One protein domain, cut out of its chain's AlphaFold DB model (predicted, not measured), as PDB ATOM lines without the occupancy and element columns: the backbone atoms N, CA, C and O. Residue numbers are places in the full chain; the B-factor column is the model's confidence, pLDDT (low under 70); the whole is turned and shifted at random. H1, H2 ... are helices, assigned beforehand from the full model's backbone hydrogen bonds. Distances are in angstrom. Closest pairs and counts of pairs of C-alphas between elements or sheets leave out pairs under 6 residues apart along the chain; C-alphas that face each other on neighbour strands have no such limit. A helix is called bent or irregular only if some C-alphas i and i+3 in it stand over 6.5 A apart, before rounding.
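AT A GLANCE: This is residues 2 to 140 of the 159 residues of an uncharacterized protein of Ascaris lumbricoides (UniProt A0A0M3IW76). Long helices H4 and H6 make an open V, joined at one end through H5, and residues 2 to 17 of H1 stick out. Printed are 139 residues with six named helices and no named strand. The whole is all helix, only just extended, close to loose: radius of gyration of the C-alphas 22.0 A, spans 79 by 44 by 31 A.

IN THESE COORDINATES: H1 is residues 2 to 21, H2 28 to 42, H3 48 to 54, H4 58 to 86, H5 90 to 97, H6 99 to 138. C-alpha 2 is at (0.642, 17.848, -5.514), C-alpha 138 at (-31.481, -28.616, 47.821). H6 is irregular: C-alphas 100 and 103 are 7.2 A apart.

HOW THE PARTS SIT: H4 touches H5, closest C-alphas 86 and 93, 5.3 A. H5 and H6 form a hairpin, closest C-alphas 91 and 105, 4.2 A. Every O i to N i+4 pair is within hydrogen-bond range in H2, H3 and H5.

THE WHOLE: The farthest C-alphas, 2 and 140, are 82.1 A apart. The printed part has no cut; residues 2 to 21 have pLDDT under 70.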
ATOM      1  N   TRP A   2      -0.006  18.150  -6.811       54.31
ATOM      2  CA  TRP A   2       0.642  17.848  -5.514       54.31
ATOM      3  C   TRP A   2      -0.273  17.804  -4.264       54.31
ATOM      4  O   TRP A   2       0.052  17.134  -3.286       54.31
ATOM      5  N   PHE A   3      -1.419  18.497  -4.279       52.34
ATOM      6  CA  PHE A   3      -2.342  18.538  -3.130       52.34
ATOM      7  C   PHE A   3      -3.137  17.231  -2.952       52.34
ATOM      8  O   PHE A   3      -3.372  16.800  -1.824       52.34
ATOM      9  N   GLU A   4      -3.489  16.567  -4.058       59.09
ATOM     10  CA  GLU A   4      -4.221  15.297  -4.043       59.09
ATOM     11  C   GLU A   4      -3.358  14.177  -3.443       59.09
ATOM     12  O   GLU A   4      -3.770  13.514  -2.496       59.09
ATOM     13  N   GLU A   5      -2.126  13.996  -3.936       58.12
ATOM     14  CA  GLU A   5      -1.229  12.910  -3.503       58.12
ATOM     15  C   GLU A   5      -0.908  12.959  -2.008       58.12
ATOM     16  O   GLU A   5      -0.818  11.918  -1.354       58.12
ATOM     17  N   ARG A   6      -0.787  14.166  -1.444       58.38
ATOM     18  CA  ARG A   6      -0.563  14.357  -0.009       58.38
ATOM     19  C   ARG A   6      -1.802  14.002   0.818       58.38
ATOM     20  O   ARG A   6      -1.656  13.526   1.936       58.38
ATOM     21  N   SER A   7      -3.009  14.183   0.287       60.31
ATOM     22  CA  SER A   7      -4.241  13.729   0.947       60.31
ATOM     23  C   SER A   7      -4.322  12.199   0.964       60.31
ATOM     24  O   SER A   7      -4.527  11.593   2.017       60.31
ATOM     25  N   TRP A   8      -4.048  11.557  -0.176       52.38
ATOM     26  CA  TRP A   8      -4.074  10.096  -0.311       52.38
ATOM     27  C   TRP A   8      -3.005   9.392   0.532       52.38
ATOM     28  O   TRP A   8      -3.270   8.324   1.085       52.38
ATOM     29  N   SER A   9      -1.814   9.982   0.677       61.41
ATOM     30  CA  SER A   9      -0.760   9.426   1.532       61.41
ATOM     31  C   SER A   9      -1.079   9.566   3.021       61.41
ATOM     32  O   SER A   9      -0.873   8.611   3.766       61.41
ATOM     33  N   ASN A  10      -1.666  10.686   3.454       62.50
ATOM     34  CA  ASN A  10      -2.132  10.867   4.833       62.50
ATOM     35  C   ASN A  10      -3.331   9.968   5.176       62.50
ATOM     36  O   ASN A  10      -3.398   9.439   6.283       62.50
ATOM     37  N   LEU A  11      -4.240   9.730   4.226       66.88
ATOM     38  CA  LEU A  11      -5.339   8.772   4.380       66.88
ATOM     39  C   LEU A  11      -4.822   7.334   4.497       66.88
ATOM     40  O   LEU A  11      -5.251   6.623   5.401       66.88
ATOM     41  N   LYS A  12      -3.862   6.930   3.653       59.78
ATOM     42  CA  LYS A  12      -3.208   5.613   3.752       59.78
ATOM     43  C   LYS A  12      -2.438   5.445   5.061       59.78
ATOM     44  O   LYS A  12      -2.554   4.404   5.699       59.78
ATOM     45  N   MET A  13      -1.684   6.460   5.484       55.81
ATOM     46  CA  MET A  13      -0.961   6.438   6.759       55.81
ATOM     47  C   MET A  13      -1.943   6.329   7.937       55.81
ATOM     48  O   MET A  13      -1.755   5.502   8.823       55.81
ATOM     49  N   SER A  14      -3.042   7.093   7.912       60.94
ATOM     50  CA  SER A  14      -4.097   7.015   8.926       60.94
ATOM     51  C   SER A  14      -4.803   5.660   8.944       60.94
ATOM     52  O   SER A  14      -5.121   5.192  10.030       60.94
ATOM     53  N   SER A  15      -5.072   5.029   7.797       60.50
ATOM     54  CA  SER A  15      -5.709   3.707   7.767       60.50
ATOM     55  C   SER A  15      -4.785   2.604   8.279       60.50
ATOM     56  O   SER A  15      -5.256   1.716   8.975       60.50
ATOM     57  N   LEU A  16      -3.478   2.685   7.993       61.75
ATOM     58  CA  LEU A  16      -2.490   1.707   8.464       61.75
ATOM     59  C   LEU A  16      -2.314   1.757   9.987       61.75
ATOM     60  O   LEU A  16      -2.250   0.715  10.625       61.75
ATOM     61  N   ILE A  17      -2.305   2.958  10.573       61.53
ATOM     62  CA  ILE A  17      -2.217   3.127  12.031       61.53
ATOM     63  C   ILE A  17      -3.528   2.692  12.707       61.53
ATOM     64  O   ILE A  17      -3.503   2.102  13.778       61.53
ATOM     65  N   VAL A  18      -4.691   2.966  12.102       60.81
ATOM     66  CA  VAL A  18      -5.995   2.576  12.675       60.81
ATOM     67  C   VAL A  18      -6.187   1.057  12.697       60.81
ATOM     68  O   VAL A  18      -6.765   0.555  13.658       60.81
ATOM     69  N   GLU A  19      -5.700   0.332  11.687       55.66
ATOM     70  CA  GLU A  19      -5.702  -1.141  11.673       55.66
ATOM     71  C   GLU A  19      -4.892  -1.728  12.842       55.66
ATOM     72  O   GLU A  19      -5.311  -2.714  13.434       55.66
ATOM     73  N   GLU A  20      -3.782  -1.093  13.235       57.50
ATOM     74  CA  GLU A  20      -2.904  -1.588  14.308       57.50
ATOM     75  C   GLU A  20      -3.532  -1.477  15.715       57.50
ATOM     76  O   GLU A  20      -3.212  -2.269  16.597       57.50
ATOM     77  N   TRP A  21      -4.472  -0.543  15.924       64.56
ATOM     78  CA  TRP A  21      -5.162  -0.335  17.213       64.56
ATOM     79  C   TRP A  21      -6.564  -0.950  17.292       64.56
ATOM     80  O   TRP A  21      -7.212  -0.856  18.339       64.56
ATOM     81  N   ARG A  22      -7.081  -1.525  16.200       70.12
ATOM     82  CA  ARG A  22      -8.443  -2.063  16.154       70.12
ATOM     83  C   ARG A  22      -8.416  -3.581  16.259       70.12
ATOM     84  O   ARG A  22      -7.956  -4.254  15.345       70.12
ATOM     85  N   ASP A  23      -9.001  -4.112  17.329       80.81
ATOM     86  CA  ASP A  23      -9.169  -5.558  17.463       80.81
ATOM     87  C   ASP A  23     -10.035  -6.110  16.321       80.81
ATOM     88  O   ASP A  23     -11.186  -5.707  16.105       80.81
ATOM     89  N   LEU A  24      -9.440  -7.028  15.564       82.81
ATOM     90  CA  LEU A  24     -10.080  -7.766  14.486       82.81
ATOM     91  C   LEU A  24     -10.681  -9.059  15.041       82.81
ATOM     92  O   LEU A  24     -10.168  -9.671  15.976       82.81
ATOM     93  N   TRP A  25     -11.775  -9.502  14.428       82.81
ATOM     94  CA  TRP A  25     -12.367 -10.794  14.757       82.81
ATOM     95  C   TRP A  25     -11.442 -11.927  14.310       82.81
ATOM     96  O   TRP A  25     -10.970 -11.927  13.173       82.81
ATOM     97  N   SER A  26     -11.226 -12.906  15.192       86.94
ATOM     98  CA  SER A  26     -10.381 -14.073  14.916       86.94
ATOM     99  C   SER A  26     -10.977 -14.952  13.813       86.94
ATOM    100  O   SER A  26     -10.284 -15.357  12.879       86.94
ATOM    101  N   LEU A  27     -12.293 -15.203  13.869       90.12
ATOM    102  CA  LEU A  27     -13.010 -16.003  12.881       90.12
ATOM    103  C   LEU A  27     -14.200 -15.241  12.296       90.12
ATOM    104  O   LEU A  27     -14.923 -14.516  12.975       90.12
ATOM    105  N   LYS A  28     -14.481 -15.493  11.012       88.31
ATOM    106  CA  LYS A  28     -15.681 -14.959  10.340       88.31
ATOM    107  C   LYS A  28     -16.979 -15.458  10.981       88.31
ATOM    108  O   LYS A  28     -17.991 -14.766  10.937       88.31
ATOM    109  N   ILE A  29     -16.942 -16.655  11.565       92.56
ATOM    110  CA  ILE A  29     -18.090 -17.269  12.235       92.56
ATOM    111  C   ILE A  29     -18.472 -16.466  13.482       92.56
ATOM    112  O   ILE A  29     -19.662 -16.293  13.724       92.56
ATOM    113  N   ASP A  30     -17.504 -15.897  14.204       91.94
ATOM    114  CA  ASP A  30     -17.761 -15.109  15.415       91.94
ATOM    115  C   ASP A  30     -18.651 -13.900  15.106       91.94
ATOM    116  O   ASP A  30     -19.607 -13.621  15.825       91.94
ATOM    117  N   VAL A  31     -18.409 -13.245  13.966       87.62
ATOM    118  CA  VAL A  31     -19.221 -12.118  13.482       87.62
ATOM    119  C   VAL A  31     -20.644 -12.561  13.130       87.62
ATOM    120  O   VAL A  31     -21.617 -11.867  13.438       87.62
ATOM    121  N   ILE A  32     -20.798 -13.727  12.499       91.25
ATOM    122  CA  ILE A  32     -22.113 -14.268  12.120       91.25
ATOM    123  C   ILE A  32     -22.904 -14.667  13.371       91.25
ATOM    124  O   ILE A  32     -24.076 -14.330  13.503       91.25
ATOM    125  N   VAL A  33     -22.262 -15.340  14.323       93.00
ATOM    126  CA  VAL A  33     -22.895 -15.754  15.578       93.00
ATOM    127  C   VAL A  33     -23.269 -14.539  16.426       93.00
ATOM    128  O   VAL A  33     -24.389 -14.481  16.933       93.00
ATOM    129  N   ALA A  34     -22.393 -13.535  16.530       91.06
ATOM    130  CA  ALA A  34     -22.677 -12.302  17.262       91.06
ATOM    131  C   ALA A  34     -23.850 -11.519  16.648       91.06
ATOM    132  O   ALA A  34     -24.730 -11.051  17.372       91.06
ATOM    133  N   SER A  35     -23.902 -11.415  15.316       89.00
ATOM    134  CA  SER A  35     -25.006 -10.737  14.623       89.00
ATOM    135  C   SER A  35     -26.331 -11.492  14.750       89.00
ATOM    136  O   SER A  35     -27.355 -10.869  15.021       89.00
ATOM    137  N   LEU A  36     -26.332 -12.825  14.655       90.12
ATOM    138  CA  LEU A  36     -27.527 -13.628  14.924       90.12
ATOM    139  C   LEU A  36     -28.007 -13.448  16.368       90.12
ATOM    140  O   LEU A  36     -29.191 -13.195  16.586       90.12
ATOM    141  N   ALA A  37     -27.103 -13.517  17.347       91.00
ATOM    142  CA  ALA A  37     -27.441 -13.317  18.754       91.00
ATOM    143  C   ALA A  37     -28.080 -11.941  19.007       91.00
ATOM    144  O   ALA A  37     -29.056 -11.853  19.750       91.00
ATOM    145  N   TYR A  38     -27.595 -10.887  18.343       88.12
ATOM    146  CA  TYR A  38     -28.183  -9.547  18.411       88.12
ATOM    147  C   TYR A  38     -29.638  -9.508  17.907       88.12
ATOM    148  O   TYR A  38     -30.520  -8.957  18.575       88.12
ATOM    149  N   VAL A  39     -29.917 -10.148  16.766       88.50
ATOM    150  CA  VAL A  39     -31.279 -10.253  16.216       88.50
ATOM    151  C   VAL A  39     -32.180 -11.045  17.159       88.50
ATOM    152  O   VAL A  39     -33.286 -10.601  17.481       88.50
ATOM    153  N   PHE A  40     -31.701 -12.187  17.658       86.88
ATOM    154  CA  PHE A  40     -32.459 -13.027  18.583       86.88
ATOM    155  C   PHE A  40     -32.766 -12.312  19.904       86.88
ATOM    156  O   PHE A  40     -33.892 -12.405  20.385       86.88
ATOM    157  N   ALA A  41     -31.815 -11.547  20.449       84.44
ATOM    158  CA  ALA A  41     -31.984 -10.791  21.692       84.44
ATOM    159  C   ALA A  41     -33.007  -9.652  21.575       84.44
ATOM    160  O   ALA A  41     -33.697  -9.332  22.541       84.44
ATOM    161  N   THR A  42     -33.124  -9.047  20.392       81.62
ATOM    162  CA  THR A  42     -34.077  -7.955  20.134       81.62
ATOM    163  C   THR A  42     -35.485  -8.483  19.839       81.62
ATOM    164  O   THR A  42     -36.479  -7.773  19.997       81.62
ATOM    165  N   THR A  43     -35.602  -9.745  19.431       82.25
ATOM    166  CA  THR A  43     -36.872 -10.331  19.004       82.25
ATOM    167  C   THR A  43     -37.624 -10.949  20.180       82.25
ATOM    168  O   THR A  43     -37.091 -11.734  20.961       82.25
ATOM    169  N   ASN A  44     -38.921 -10.663  20.280       80.19
ATOM    170  CA  ASN A  44     -39.776 -11.170  21.350       80.19
ATOM    171  C   ASN A  44     -40.263 -12.616  21.096       80.19
ATOM    172  O   ASN A  44     -41.458 -12.866  20.924       80.19
ATOM    173  N   PHE A  45     -39.340 -13.582  21.065       80.81
ATOM    174  CA  PHE A  45     -39.645 -14.992  20.777       80.81
ATOM    175  C   PHE A  45     -40.585 -15.643  21.794       80.81
ATOM    176  O   PHE A  45     -41.399 -16.482  21.424       80.81
ATOM    177  N   LEU A  46     -40.508 -15.248  23.067       79.00
ATOM    178  CA  LEU A  46     -41.307 -15.861  24.132       79.00
ATOM    179  C   LEU A  46     -42.796 -15.514  24.047       79.00
ATOM    180  O   LEU A  46     -43.638 -16.332  24.405       79.00
ATOM    181  N   ASN A  47     -43.138 -14.325  23.548       84.38
ATOM    182  CA  ASN A  47     -44.535 -13.914  23.390       84.38
ATOM    183  C   ASN A  47     -45.106 -14.255  22.007       84.38
ATOM    184  O   ASN A  47     -46.319 -14.194  21.808       84.38
ATOM    185  N   LEU A  48     -44.250 -14.649  21.061       85.75
ATOM    186  CA  LEU A  48     -44.639 -14.994  19.698       85.75
ATOM    187  C   LEU A  48     -45.703 -16.112  19.631       85.75
ATOM    188  O   LEU A  48     -46.678 -15.918  18.907       85.75
ATOM    189  N   PRO A  49     -45.641 -17.211  20.417       86.06
ATOM    190  CA  PRO A  49     -46.691 -18.234  20.411       86.06
ATOM    191  C   PRO A  49     -48.068 -17.678  20.777       86.06
ATOM    192  O   PRO A  49     -49.069 -18.014  20.150       86.06
ATOM    193  N   ARG A  50     -48.120 -16.777  21.762       86.75
ATOM    194  CA  ARG A  50     -49.368 -16.137  22.178       86.75
ATOM    195  C   ARG A  50     -49.916 -15.226  21.081       86.75
ATOM    196  O   ARG A  50     -51.101 -15.290  20.774       86.75
ATOM    197  N   LEU A  51     -49.048 -14.429  20.463       86.81
ATOM    198  CA  LEU A  51     -49.428 -13.498  19.402       86.81
ATOM    199  C   LEU A  51     -49.982 -14.224  18.166       86.81
ATOM    200  O   LEU A  51     -50.912 -13.736  17.528       86.81
ATOM    201  N   ILE A  52     -49.447 -15.405  17.856       90.38
ATOM    202  CA  ILE A  52     -49.927 -16.266  16.768       90.38
ATOM    203  C   ILE A  52     -51.338 -16.772  17.062       90.38
ATOM    204  O   ILE A  52     -52.199 -16.721  16.187       90.38
ATOM    205  N   LEU A  53     -51.591 -17.237  18.286       88.81
ATOM    206  CA  LEU A  53     -52.903 -17.760  18.675       88.81
ATOM    207  C   LEU A  53     -53.993 -16.681  18.642       88.81
ATOM    208  O   LEU A  53     -55.130 -16.976  18.286       88.81
ATOM    209  N   GLU A  54     -53.654 -15.437  18.981       89.44
ATOM    210  CA  GLU A  54     -54.604 -14.320  19.006       89.44
ATOM    211  C   GLU A  54     -54.890 -13.741  17.603       89.44
ATOM    212  O   GLU A  54     -56.005 -13.289  17.353       89.44
ATOM    213  N   ASN A  55     -53.937 -13.808  16.662       88.50
ATOM    214  CA  ASN A  55     -54.028 -13.149  15.345       88.50
ATOM    215  C   ASN A  55     -54.294 -14.098  14.158       88.50
ATOM    216  O   ASN A  55     -53.923 -13.798  13.024       88.50
ATOM    217  N   GLY A  56     -54.941 -15.244  14.385       85.56
ATOM    218  CA  GLY A  56     -55.348 -16.143  13.292       85.56
ATOM    219  C   GLY A  56     -54.289 -17.165  12.862       85.56
ATOM    220  O   GLY A  56     -54.339 -17.692  11.749       85.56
ATOM    221  N   GLY A  57     -53.338 -17.487  13.739       88.12
ATOM    222  CA  GLY A  57     -52.454 -18.637  13.587       88.12
ATOM    223  C   GLY A  57     -51.423 -18.475  12.470       88.12
ATOM    224  O   GLY A  57     -50.657 -17.513  12.424       88.12
ATOM    225  N   LEU A  58     -51.385 -19.455  11.566       88.00
ATOM    226  CA  LEU A  58     -50.337 -19.596  10.553       88.00
ATOM    227  C   LEU A  58     -50.288 -18.431   9.547       88.00
ATOM    228  O   LEU A  58     -49.208 -18.088   9.073       88.00
ATOM    229  N   VAL A  59     -51.426 -17.793   9.248       91.88
ATOM    230  CA  VAL A  59     -51.478 -16.653   8.311       91.88
ATOM    231  C   VAL A  59     -50.666 -15.471   8.849       91.88
ATOM    232  O   VAL A  59     -49.900 -14.854   8.107       91.88
ATOM    233  N   PHE A  60     -50.753 -15.209  10.155       89.81
ATOM    234  CA  PHE A  60     -49.943 -14.191  10.819       89.81
ATOM    235  C   PHE A  60     -48.452 -14.542  10.786       89.81
ATOM    236  O   PHE A  60     -47.626 -13.675  10.520       89.81
ATOM    237  N   VAL A  61     -48.099 -15.817  10.984       89.88
ATOM    238  CA  VAL A  61     -46.701 -16.281  10.912       89.88
ATOM    239  C   VAL A  61     -46.112 -16.053   9.524       89.88
ATOM    240  O   VAL A  61     -44.990 -15.565   9.413       89.88
ATOM    241  N   ALA A  62     -46.865 -16.367   8.468       92.12
ATOM    242  CA  ALA A  62     -46.418 -16.159   7.095       92.12
ATOM    243  C   ALA A  62     -46.198 -14.666   6.795       92.12
ATOM    244  O   ALA A  62     -45.140 -14.291   6.289       92.12
ATOM    245  N   ALA A  63     -47.148 -13.804   7.172       91.88
ATOM    246  CA  ALA A  63     -47.017 -12.355   7.007       91.88
ATOM    247  C   ALA A  63     -45.837 -11.782   7.815       91.88
ATOM    248  O   ALA A  63     -45.052 -10.987   7.296       91.88
ATOM    249  N   TYR A  64     -45.666 -12.233   9.059       89.81
ATOM    250  CA  TYR A  64     -44.553 -11.845   9.925       89.81
ATOM    251  C   TYR A  64     -43.204 -12.269   9.332       89.81
ATOM    252  O   TYR A  64     -42.293 -11.448   9.230       89.81
ATOM    253  N   GLY A  65     -43.090 -13.508   8.847       90.94
ATOM    254  CA  GLY A  65     -41.880 -14.013   8.195       90.94
ATOM    255  C   GLY A  65     -41.495 -13.207   6.954       90.94
ATOM    256  O   GLY A  65     -40.341 -12.804   6.814       90.94
ATOM    257  N   ILE A  66     -42.465 -12.885   6.094       94.81
ATOM    258  CA  ILE A  66     -42.233 -12.046   4.908       94.81
ATOM    259  C   ILE A  66     -41.777 -10.638   5.317       94.81
ATOM    260  O   ILE A  66     -40.826 -10.112   4.741       94.81
ATOM    261  N   SER A  67     -42.398 -10.042   6.340       92.12
ATOM    262  CA  SER A  67     -42.017  -8.709   6.825       92.12
ATOM    263  C   SER A  67     -40.586  -8.661   7.375       92.12
ATOM    264  O   SER A  67     -39.871  -7.686   7.151       92.12
ATOM    265  N   ILE A  68     -40.123  -9.736   8.022       90.50
ATOM    266  CA  ILE A  68     -38.736  -9.852   8.487       90.50
ATOM    267  C   ILE A  68     -37.782  -9.901   7.294       90.50
ATOM    268  O   ILE A  68     -36.779  -9.188   7.275       90.50
ATOM    269  N   LEU A  69     -38.091 -10.704   6.278       91.75
ATOM    270  CA  LEU A  69     -37.229 -10.821   5.102       91.75
ATOM    271  C   LEU A  69     -37.154  -9.514   4.301       91.75
ATOM    272  O   LEU A  69     -36.086  -9.171   3.805       91.75
ATOM    273  N   ILE A  70     -38.260  -8.776   4.190       95.38
ATOM    274  CA  ILE A  70     -38.317  -7.540   3.396       95.38
ATOM    275  C   ILE A  70     -37.783  -6.333   4.164       95.38
ATOM    276  O   ILE A  70     -37.177  -5.464   3.551       95.38
ATOM    277  N   CYS A  71     -37.996  -6.245   5.476       92.19
ATOM    278  CA  CYS A  71     -37.601  -5.067   6.250       92.19
ATOM    279  C   CYS A  71     -36.338  -5.321   7.073       92.19
ATOM    280  O   CYS A  71     -35.378  -4.563   6.987       92.19
ATOM    281  N   VAL A  72     -36.308  -6.393   7.863       91.00
ATOM    282  CA  VAL A  72     -35.237  -6.623   8.845       91.00
ATOM    283  C   VAL A  72     -33.937  -7.043   8.161       91.00
ATOM    284  O   VAL A  72     -32.883  -6.493   8.472       91.00
ATOM    285  N   LEU A  73     -33.998  -7.959   7.190       90.62
ATOM    286  CA  LEU A  73     -32.810  -8.415   6.464       90.62
ATOM    287  C   LEU A  73     -32.049  -7.268   5.765       90.62
ATOM    288  O   LEU A  73     -30.843  -7.150   6.005       90.62
ATOM    289  N   PRO A  74     -32.678  -6.391   4.953       92.75
ATOM    290  CA  PRO A  74     -31.944  -5.291   4.330       92.75
ATOM    291  C   PRO A  74     -31.457  -4.253   5.338       92.75
ATOM    292  O   PRO A  74     -30.378  -3.702   5.136       92.75
ATOM    293  N   ILE A  75     -32.191  -4.009   6.431       91.56
ATOM    294  CA  ILE A  75     -31.733  -3.103   7.494       91.56
ATOM    295  C   ILE A  75     -30.445  -3.634   8.134       91.56
ATOM    296  O   ILE A  75     -29.485  -2.879   8.266       91.56
ATOM    297  N   ILE A  76     -30.376  -4.930   8.455       89.94
ATOM    298  CA  ILE A  76     -29.172  -5.544   9.036       89.94
ATOM    299  C   ILE A  76     -28.004  -5.493   8.049       89.94
ATOM    300  O   ILE A  76     -26.889  -5.146   8.430       89.94
ATOM    301  N   ILE A  77     -28.240  -5.804   6.770       90.94
ATOM    302  CA  ILE A  77     -27.190  -5.737   5.743       90.94
ATOM    303  C   ILE A  77     -26.681  -4.299   5.596       90.94
ATOM    304  O   ILE A  77     -25.471  -4.090   5.503       90.94
ATOM    305  N   MET A  78     -27.576  -3.311   5.609       90.62
ATOM    306  CA  MET A  78     -27.215  -1.895   5.563       90.62
ATOM    307  C   MET A  78     -26.378  -1.497   6.784       90.62
ATOM    308  O   MET A  78     -25.323  -0.888   6.623       90.62
ATOM    309  N   GLU A  79     -26.804  -1.867   7.992       88.94
ATOM    310  CA  GLU A  79     -26.099  -1.543   9.234       88.94
ATOM    311  C   GLU A  79     -24.705  -2.183   9.284       88.94
ATOM    312  O   GLU A  79     -23.714  -1.503   9.564       88.94
ATOM    313  N   LEU A  80     -24.597  -3.461   8.909       89.19
ATOM    314  CA  LEU A  80     -23.315  -4.156   8.805       89.19
ATOM    315  C   LEU A  80     -22.420  -3.520   7.738       89.19
ATOM    316  O   LEU A  80     -21.238  -3.305   7.995       89.19
ATOM    317  N   SER A  81     -22.964  -3.167   6.572       89.50
ATOM    318  CA  SER A  81     -22.199  -2.521   5.497       89.50
ATOM    319  C   SER A  81     -21.638  -1.170   5.939       89.50
ATOM    320  O   SER A  81     -20.458  -0.893   5.732       89.50
ATOM    321  N   VAL A  82     -22.441  -0.346   6.618       87.56
ATOM    322  CA  VAL A  82     -21.991   0.937   7.186       87.56
ATOM    323  C   VAL A  82     -20.913   0.722   8.253       87.56
ATOM    324  O   VAL A  82     -19.914   1.448   8.273       87.56
ATOM    325  N   GLY A  83     -21.070  -0.293   9.106       86.31
ATOM    326  CA  GLY A  83     -20.084  -0.658  10.124       86.31
ATOM    327  C   GLY A  83     -18.743  -1.109   9.535       86.31
ATOM    328  O   GLY A  83     -17.691  -0.717  10.043       86.31
ATOM    329  N   GLN A  84     -18.762  -1.873   8.439       86.12
ATOM    330  CA  GLN A  84     -17.548  -2.298   7.731       86.12
ATOM    331  C   GLN A  84     -16.871  -1.136   6.993       86.12
ATOM    332  O   GLN A  84     -15.652  -1.021   7.040       86.12
ATOM    333  N   LEU A  85     -17.642  -0.247   6.356       84.38
ATOM    334  CA  LEU A  85     -17.098   0.889   5.600       84.38
ATOM    335  C   LEU A  85     -16.459   1.954   6.496       84.38
ATOM    336  O   LEU A  85     -15.433   2.531   6.150       84.38
ATOM    337  N   THR A  86     -17.085   2.263   7.630       82.81
ATOM    338  CA  THR A  86     -16.636   3.365   8.496       82.81
ATOM    339  C   THR A  86     -15.668   2.916   9.578       82.81
ATOM    340  O   THR A  86     -14.869   3.733  10.044       82.81
ATOM    341  N   GLY A  87     -15.754   1.650   9.998       79.50
ATOM    342  CA  GLY A  87     -14.889   1.040  11.001       79.50
ATOM    343  C   GLY A  87     -14.931   1.697  12.386       79.50
ATOM    344  O   GLY A  87     -14.055   1.415  13.203       79.50
ATOM    345  N   ARG A  88     -15.909   2.572  12.654       81.50
ATOM    346  CA  ARG A  88     -15.967   3.467  13.823       81.50
ATOM    347  C   ARG A  88     -17.307   3.374  14.555       81.50
ATOM    348  O   ARG A  88     -18.278   2.832  14.039       81.50
ATOM    349  N   ALA A  89     -17.357   3.942  15.762       83.06
ATOM    350  CA  ALA A  89     -18.578   4.050  16.561       83.06
ATOM    351  C   ALA A  89     -19.695   4.811  15.808       83.06
ATOM    352  O   ALA A  89     -19.379   5.728  15.045       83.06
ATOM    353  N   PRO A  90     -20.988   4.525  16.059       82.12
ATOM    354  CA  PRO A  90     -22.110   5.031  15.259       82.12
ATOM    355  C   PRO A  90     -22.156   6.562  15.129       82.12
ATOM    356  O   PRO A  90     -22.405   7.075  14.042       82.12
ATOM    357  N   ILE A  91     -21.823   7.324  16.182       84.88
ATOM    358  CA  ILE A  91     -21.738   8.800  16.096       84.88
ATOM    359  C   ILE A  91     -20.714   9.241  15.040       84.88
ATOM    360  O   ILE A  91     -20.983  10.135  14.240       84.88
ATOM    361  N   GLN A  92     -19.527   8.633  15.059       82.56
ATOM    362  CA  GLN A  92     -18.430   8.972  14.154       82.56
ATOM    363  C   GLN A  92     -18.666   8.405  12.750       82.56
ATOM    364  O   GLN A  92     -18.311   9.050  11.768       82.56
ATOM    365  N   ALA A  93     -19.304   7.238  12.649       83.44
ATOM    366  CA  ALA A  93     -19.696   6.624  11.386       83.44
ATOM    367  C   ALA A  93     -20.642   7.539  10.597       83.44
ATOM    368  O   ALA A  93     -20.343   7.895   9.458       83.44
ATOM    369  N   PHE A  94     -21.729   8.006  11.223       81.69
ATOM    370  CA  PHE A  94     -22.675   8.907  10.561       81.69
ATOM    371  C   PHE A  94     -22.090  10.298  10.312       81.69
ATOM    372  O   PHE A  94     -22.349  10.872   9.259       81.69
ATOM    373  N   HIS A  95     -21.241  10.809  11.210       79.31
ATOM    374  CA  HIS A  95     -20.539  12.079  10.996       79.31
ATOM    375  C   HIS A  95     -19.635  12.059   9.753       79.31
ATOM    376  O   HIS A  95     -19.583  13.049   9.027       79.31
ATOM    377  N   ASN A  96     -18.951  10.939   9.491       77.06
ATOM    378  CA  ASN A  96     -18.054  10.796   8.342       77.06
ATOM    379  C   ASN A  96     -18.792  10.668   7.004       77.06
ATOM    380  O   ASN A  96     -18.222  11.009   5.973       77.06
ATOM    381  N   ILE A  97     -20.036  10.177   7.012       79.50
ATOM    382  CA  ILE A  97     -20.875  10.087   5.808       79.50
ATOM    383  C   ILE A  97     -21.535  11.442   5.532       79.50
ATOM    384  O   ILE A  97     -21.447  11.966   4.425       79.50
ATOM    385  N   CYS A  98     -22.198  12.026   6.534       78.56
ATOM    386  CA  CYS A  98     -22.768  13.365   6.442       78.56
ATOM    387  C   CYS A  98     -22.959  13.964   7.848       78.56
ATOM    388  O   CYS A  98     -23.667  13.379   8.675       78.56
ATOM    389  N   PRO A  99     -22.429  15.168   8.130       78.06
ATOM    390  CA  PRO A  99     -22.487  15.766   9.466       78.06
ATOM    391  C   PRO A  99     -23.918  16.053   9.960       78.06
ATOM    392  O   PRO A  99     -24.140  16.102  11.169       78.06
ATOM    393  N   ILE A 100     -24.901  16.169   9.057       82.88
ATOM    394  CA  ILE A 100     -26.329  16.315   9.396       82.88
ATOM    395  C   ILE A 100     -26.890  15.070  10.101       82.88
ATOM    396  O   ILE A 100     -27.719  15.196  11.002       82.88
ATOM    397  N   PHE A 101     -26.405  13.868   9.775       81.75
ATOM    398  CA  PHE A 101     -26.893  12.620  10.375       81.75
ATOM    399  C   PHE A 101     -26.250  12.287  11.728       81.75
ATOM    400  O   PHE A 101     -26.532  11.238  12.306       81.75
ATOM    401  N   LYS A 102     -25.450  13.193  12.307       80.25
ATOM    402  CA  LYS A 102     -24.853  13.002  13.642       80.25
ATOM    403  C   LYS A 102     -25.904  12.722  14.727       80.25
ATOM    404  O   LYS A 102     -25.636  11.958  15.654       80.25
ATOM    405  N   GLY A 103     -27.104  13.295  14.593       87.56
ATOM    406  CA  GLY A 103     -28.224  13.053  15.508       87.56
ATOM    407  C   GLY A 103     -28.707  11.598  15.522       87.56
ATOM    408  O   GLY A 103     -29.082  11.098  16.580       87.56
ATOM    409  N   VAL A 104     -28.620  10.890  14.392       88.94
ATOM    410  CA  VAL A 104     -29.037   9.480  14.276       88.94
ATOM    411  C   VAL A 104     -28.124   8.576  15.103       88.94
ATOM    412  O   VAL A 104     -28.606   7.750  15.874       88.94
ATOM    413  N   GLY A 105     -26.807   8.794  15.032       88.38
ATOM    414  CA  GLY A 105     -25.844   8.041  15.841       88.38
ATOM    415  C   GLY A 105     -26.004   8.276  17.348       88.38
ATOM    416  O   GLY A 105     -25.828   7.349  18.138       88.38
ATOM    417  N   LEU A 106     -26.382   9.492  17.758       90.62
ATOM    418  CA  LEU A 106     -26.693   9.787  19.161       90.62
ATOM    419  C   LEU A 106     -27.989   9.094  19.608       90.62
ATOM    420  O   LEU A 106     -28.019   8.483  20.677       90.62
ATOM    421  N   ALA A 107     -29.036   9.145  18.781       92.19
ATOM    422  CA  ALA A 107     -30.302   8.471  19.049       92.19
ATOM    423  C   ALA A 107     -30.116   6.953  19.206       92.19
ATOM    424  O   ALA A 107     -30.678   6.362  20.127       92.19
ATOM    425  N   GLN A 108     -29.266   6.338  18.378       90.44
ATOM    426  CA  GLN A 108     -28.939   4.915  18.472       90.44
ATOM    427  C   GLN A 108     -28.297   4.553  19.820       90.44
ATOM    428  O   GLN A 108     -28.660   3.544  20.418       90.44
ATOM    429  N   ILE A 109     -27.390   5.380  20.349       92.50
ATOM    430  CA  ILE A 109     -26.766   5.127  21.660       92.50
ATOM    431  C   ILE A 109     -27.787   5.237  22.791       92.50
ATOM    432  O   ILE A 109     -27.814   4.383  23.676       92.50
ATOM    433  N   ILE A 110     -28.649   6.255  22.754       95.31
ATOM    434  CA  ILE A 110     -29.705   6.435  23.759       95.31
ATOM    435  C   ILE A 110     -30.680   5.249  23.729       95.31
ATOM    436  O   ILE A 110     -31.038   4.719  24.781       95.31
ATOM    437  N   PHE A 111     -31.064   4.790  22.535       93.12
ATOM    438  CA  PHE A 111     -31.906   3.607  22.366       93.12
ATOM    439  C   PHE A 111     -31.247   2.353  22.958       93.12
ATOM    440  O   PHE A 111     -31.868   1.654  23.760       93.12
ATOM    441  N   SER A 112     -29.971   2.111  22.651       91.50
ATOM    442  CA  SER A 112     -29.214   0.984  23.206       91.50
ATOM    443  C   SER A 112     -29.141   1.024  24.734       91.50
ATOM    444  O   SER A 112     -29.290  -0.015  25.373       91.50
ATOM    445  N   LEU A 113     -28.988   2.203  25.346       94.00
ATOM    446  CA  LEU A 113     -29.014   2.342  26.808       94.00
ATOM    447  C   LEU A 113     -30.364   1.926  27.405       94.00
ATOM    448  O   LEU A 113     -30.400   1.231  28.423       94.00
ATOM    449  N   PHE A 114     -31.471   2.305  26.765       94.06
ATOM    450  CA  PHE A 114     -32.808   1.932  27.225       94.06
ATOM    451  C   PHE A 114     -33.042   0.418  27.131       94.06
ATOM    452  O   PHE A 114     -33.528  -0.199  28.082       94.06
ATOM    453  N   VAL A 115     -32.632  -0.196  26.018       91.31
ATOM    454  CA  VAL A 115     -32.709  -1.652  25.824       91.31
ATOM    455  C   VAL A 115     -31.864  -2.382  26.868       91.31
ATOM    456  O   VAL A 115     -32.364  -3.296  27.522       91.31
ATOM    457  N   MET A 116     -30.623  -1.947  27.105       91.56
ATOM    458  CA  MET A 116     -29.740  -2.545  28.114       91.56
ATOM    459  C   MET A 116     -30.335  -2.468  29.524       91.56
ATOM    460  O   MET A 116     -30.310  -3.459  30.254       91.56
ATOM    461  N   ALA A 117     -30.928  -1.332  29.903       93.69
ATOM    462  CA  ALA A 117     -31.588  -1.179  31.199       93.69
ATOM    463  C   ALA A 117     -32.793  -2.126  31.354       93.69
ATOM    464  O   ALA A 117     -33.010  -2.708  32.421       93.69
ATOM    465  N   HIS A 118     -33.566  -2.316  30.283       89.44
ATOM    466  CA  HIS A 118     -34.700  -3.231  30.277       89.44
ATOM    467  C   HIS A 118     -34.258  -4.699  30.371       89.44
ATOM    468  O   HIS A 118     -34.802  -5.459  31.173       89.44
ATOM    469  N   MET A 119     -33.224  -5.085  29.622       89.19
ATOM    470  CA  MET A 119     -32.686  -6.448  29.635       89.19
ATOM    471  C   MET A 119     -31.997  -6.791  30.959       89.19
ATOM    472  O   MET A 119     -32.173  -7.898  31.467       89.19
ATOM    473  N   ALA A 120     -31.301  -5.837  31.587       92.12
ATOM    474  CA  ALA A 120     -30.713  -6.023  32.914       92.12
ATOM    475  C   ALA A 120     -31.777  -6.355  33.974       92.12
ATOM    476  O   ALA A 120     -31.558  -7.217  34.827       92.12
ATOM    477  N   ARG A 121     -32.964  -5.733  33.887       93.25
ATOM    478  CA  ARG A 121     -34.100  -6.071  34.755       93.25
ATOM    479  C   ARG A 121     -34.512  -7.534  34.573       93.25
ATOM    480  O   ARG A 121     -34.627  -8.238  35.572       93.25
ATOM    481  N   TYR A 122     -34.729  -7.996  33.341       89.25
ATOM    482  CA  TYR A 122     -35.115  -9.392  33.084       89.25
ATOM    483  C   TYR A 122     -34.054 -10.392  33.536       89.25
ATOM    484  O   TYR A 122     -34.401 -11.409  34.133       89.25
ATOM    485  N   LEU A 123     -32.773 -10.085  33.312       91.00
ATOM    486  CA  LEU A 123     -31.670 -10.914  33.790       91.00
ATOM    487  C   LEU A 123     -31.676 -11.020  35.321       91.00
ATOM    488  O   LEU A 123     -31.483 -12.108  35.857       91.00
ATOM    489  N   GLY A 124     -31.978  -9.925  36.026       93.75
ATOM    490  CA  GLY A 124     -32.153  -9.929  37.480       93.75
ATOM    491  C   GLY A 124     -33.265 -10.875  37.944       93.75
ATOM    492  O   GLY A 124     -33.041 -11.696  38.831       93.75
ATOM    493  N   TRP A 125     -34.440 -10.826  37.307       92.00
ATOM    494  CA  TRP A 125     -35.529 -11.767  37.601       92.00
ATOM    495  C   TRP A 125     -35.122 -13.217  37.323       92.00
ATOM    496  O   TRP A 125     -35.358 -14.084  38.163       92.00
ATOM    497  N   LEU A 126     -34.471 -13.487  36.188       92.00
ATOM    498  CA  LEU A 126     -34.000 -14.826  35.827       92.00
ATOM    499  C   LEU A 126     -33.034 -15.394  36.877       92.00
ATOM    500  O   LEU A 126     -33.184 -16.543  37.286       92.00
ATOM    501  N   MET A 127     -32.081 -14.586  37.348       92.88
ATOM    502  CA  MET A 127     -31.114 -14.991  38.372       92.88
ATOM    503  C   MET A 127     -31.785 -15.290  39.715       92.88
ATOM    504  O   MET A 127     -31.446 -16.282  40.360       92.88
ATOM    505  N   LEU A 128     -32.776 -14.488  40.119       92.25
ATOM    506  CA  LEU A 128     -33.561 -14.754  41.330       92.25
ATOM    507  C   LEU A 128     -34.329 -16.076  41.221       92.25
ATOM    508  O   LEU A 128     -34.286 -16.890  42.144       92.25
ATOM    509  N   TYR A 129     -34.985 -16.333  40.087       88.25
ATOM    510  CA  TYR A 129     -35.676 -17.604  39.858       88.25
ATOM    511  C   TYR A 129     -34.716 -18.796  39.846       88.25
ATOM    512  O   TYR A 129     -35.039 -19.831  40.426       88.25
ATOM    513  N   LEU A 130     -33.530 -18.652  39.249       90.62
ATOM    514  CA  LEU A 130     -32.507 -19.699  39.239       90.62
ATOM    515  C   LEU A 130     -32.003 -20.015  40.655       90.62
ATOM    516  O   LEU A 130     -31.880 -21.184  41.019       90.62
ATOM    517  N   PHE A 131     -31.768 -18.991  41.476       90.88
ATOM    518  CA  PHE A 131     -31.375 -19.170  42.874       90.88
ATOM    519  C   PHE A 131     -32.464 -19.888  43.682       90.88
ATOM    520  O   PHE A 131     -32.182 -20.848  44.399       90.88
ATOM    521  N   HIS A 132     -33.726 -19.479  43.521       87.31
ATOM    522  CA  HIS A 132     -34.854 -20.149  44.166       87.31
ATOM    523  C   HIS A 132     -35.027 -21.596  43.700       87.31
ATOM    524  O   HIS A 132     -35.344 -22.455  44.521       87.31
ATOM    525  N   LEU A 133     -34.788 -21.880  42.418       87.62
ATOM    526  CA  LEU A 133     -34.811 -23.235  41.875       87.62
ATOM    527  C   LEU A 133     -33.744 -24.109  42.544       87.62
ATOM    528  O   LEU A 133     -34.058 -25.200  43.013       87.62
ATOM    529  N   PHE A 134     -32.508 -23.617  42.650       88.44
ATOM    530  CA  PHE A 134     -31.420 -24.347  43.303       88.44
ATOM    531  C   PHE A 134     -31.711 -24.598  44.790       88.44
ATOM    532  O   PHE A 134     -31.548 -25.718  45.277       88.44
ATOM    533  N   TRP A 135     -32.216 -23.585  45.501       85.19
ATOM    534  CA  TRP A 135     -32.609 -23.716  46.906       85.19
ATOM    535  C   TRP A 135     -33.754 -24.718  47.108       85.19
ATOM    536  O   TRP A 135     -33.718 -25.513  48.044       85.19
ATOM    537  N   ALA A 136     -34.757 -24.718  46.224       82.31
ATOM    538  CA  ALA A 136     -35.877 -25.654  46.284       82.31
ATOM    539  C   ALA A 136     -35.431 -27.109  46.062       82.31
ATOM    540  O   ALA A 136     -35.876 -27.998  46.789       82.31
ATOM    541  N   ILE A 137     -34.520 -27.335  45.106       86.06
ATOM    542  CA  ILE A 137     -33.927 -28.654  44.839       86.06
ATOM    543  C   ILE A 137     -33.122 -29.133  46.054       86.06
ATOM    544  O   ILE A 137     -33.291 -30.274  46.482       86.06
ATOM    545  N   LEU A 138     -32.298 -28.265  46.654       84.75
ATOM    546  CA  LEU A 138     -31.481 -28.616  47.821       84.75
ATOM    547  C   LEU A 138     -32.325 -28.899  49.073       84.75
ATOM    548  O   LEU A 138     -32.021 -29.813  49.834       84.75
ATOM    549  N   ALA A 139     -33.397 -28.136  49.290       83.31
ATOM    550  CA  ALA A 139     -34.275 -28.286  50.449       83.31
ATOM    551  C   ALA A 139     -35.253 -29.475  50.341       83.31
ATOM    552  O   ALA A 139     -36.049 -29.680  51.259       83.31
ATOM    553  N   GLY A 140     -35.244 -30.224  49.228       77.56
ATOM    554  CA  GLY A 140     -36.123 -31.377  49.007       77.56
ATOM    555  C   GLY A 140     -37.619 -31.047  49.068       77.56
ATOM    556  O   GLY A 140     -38.431 -31.932  49.331       77.56
TER     557      GLY A 140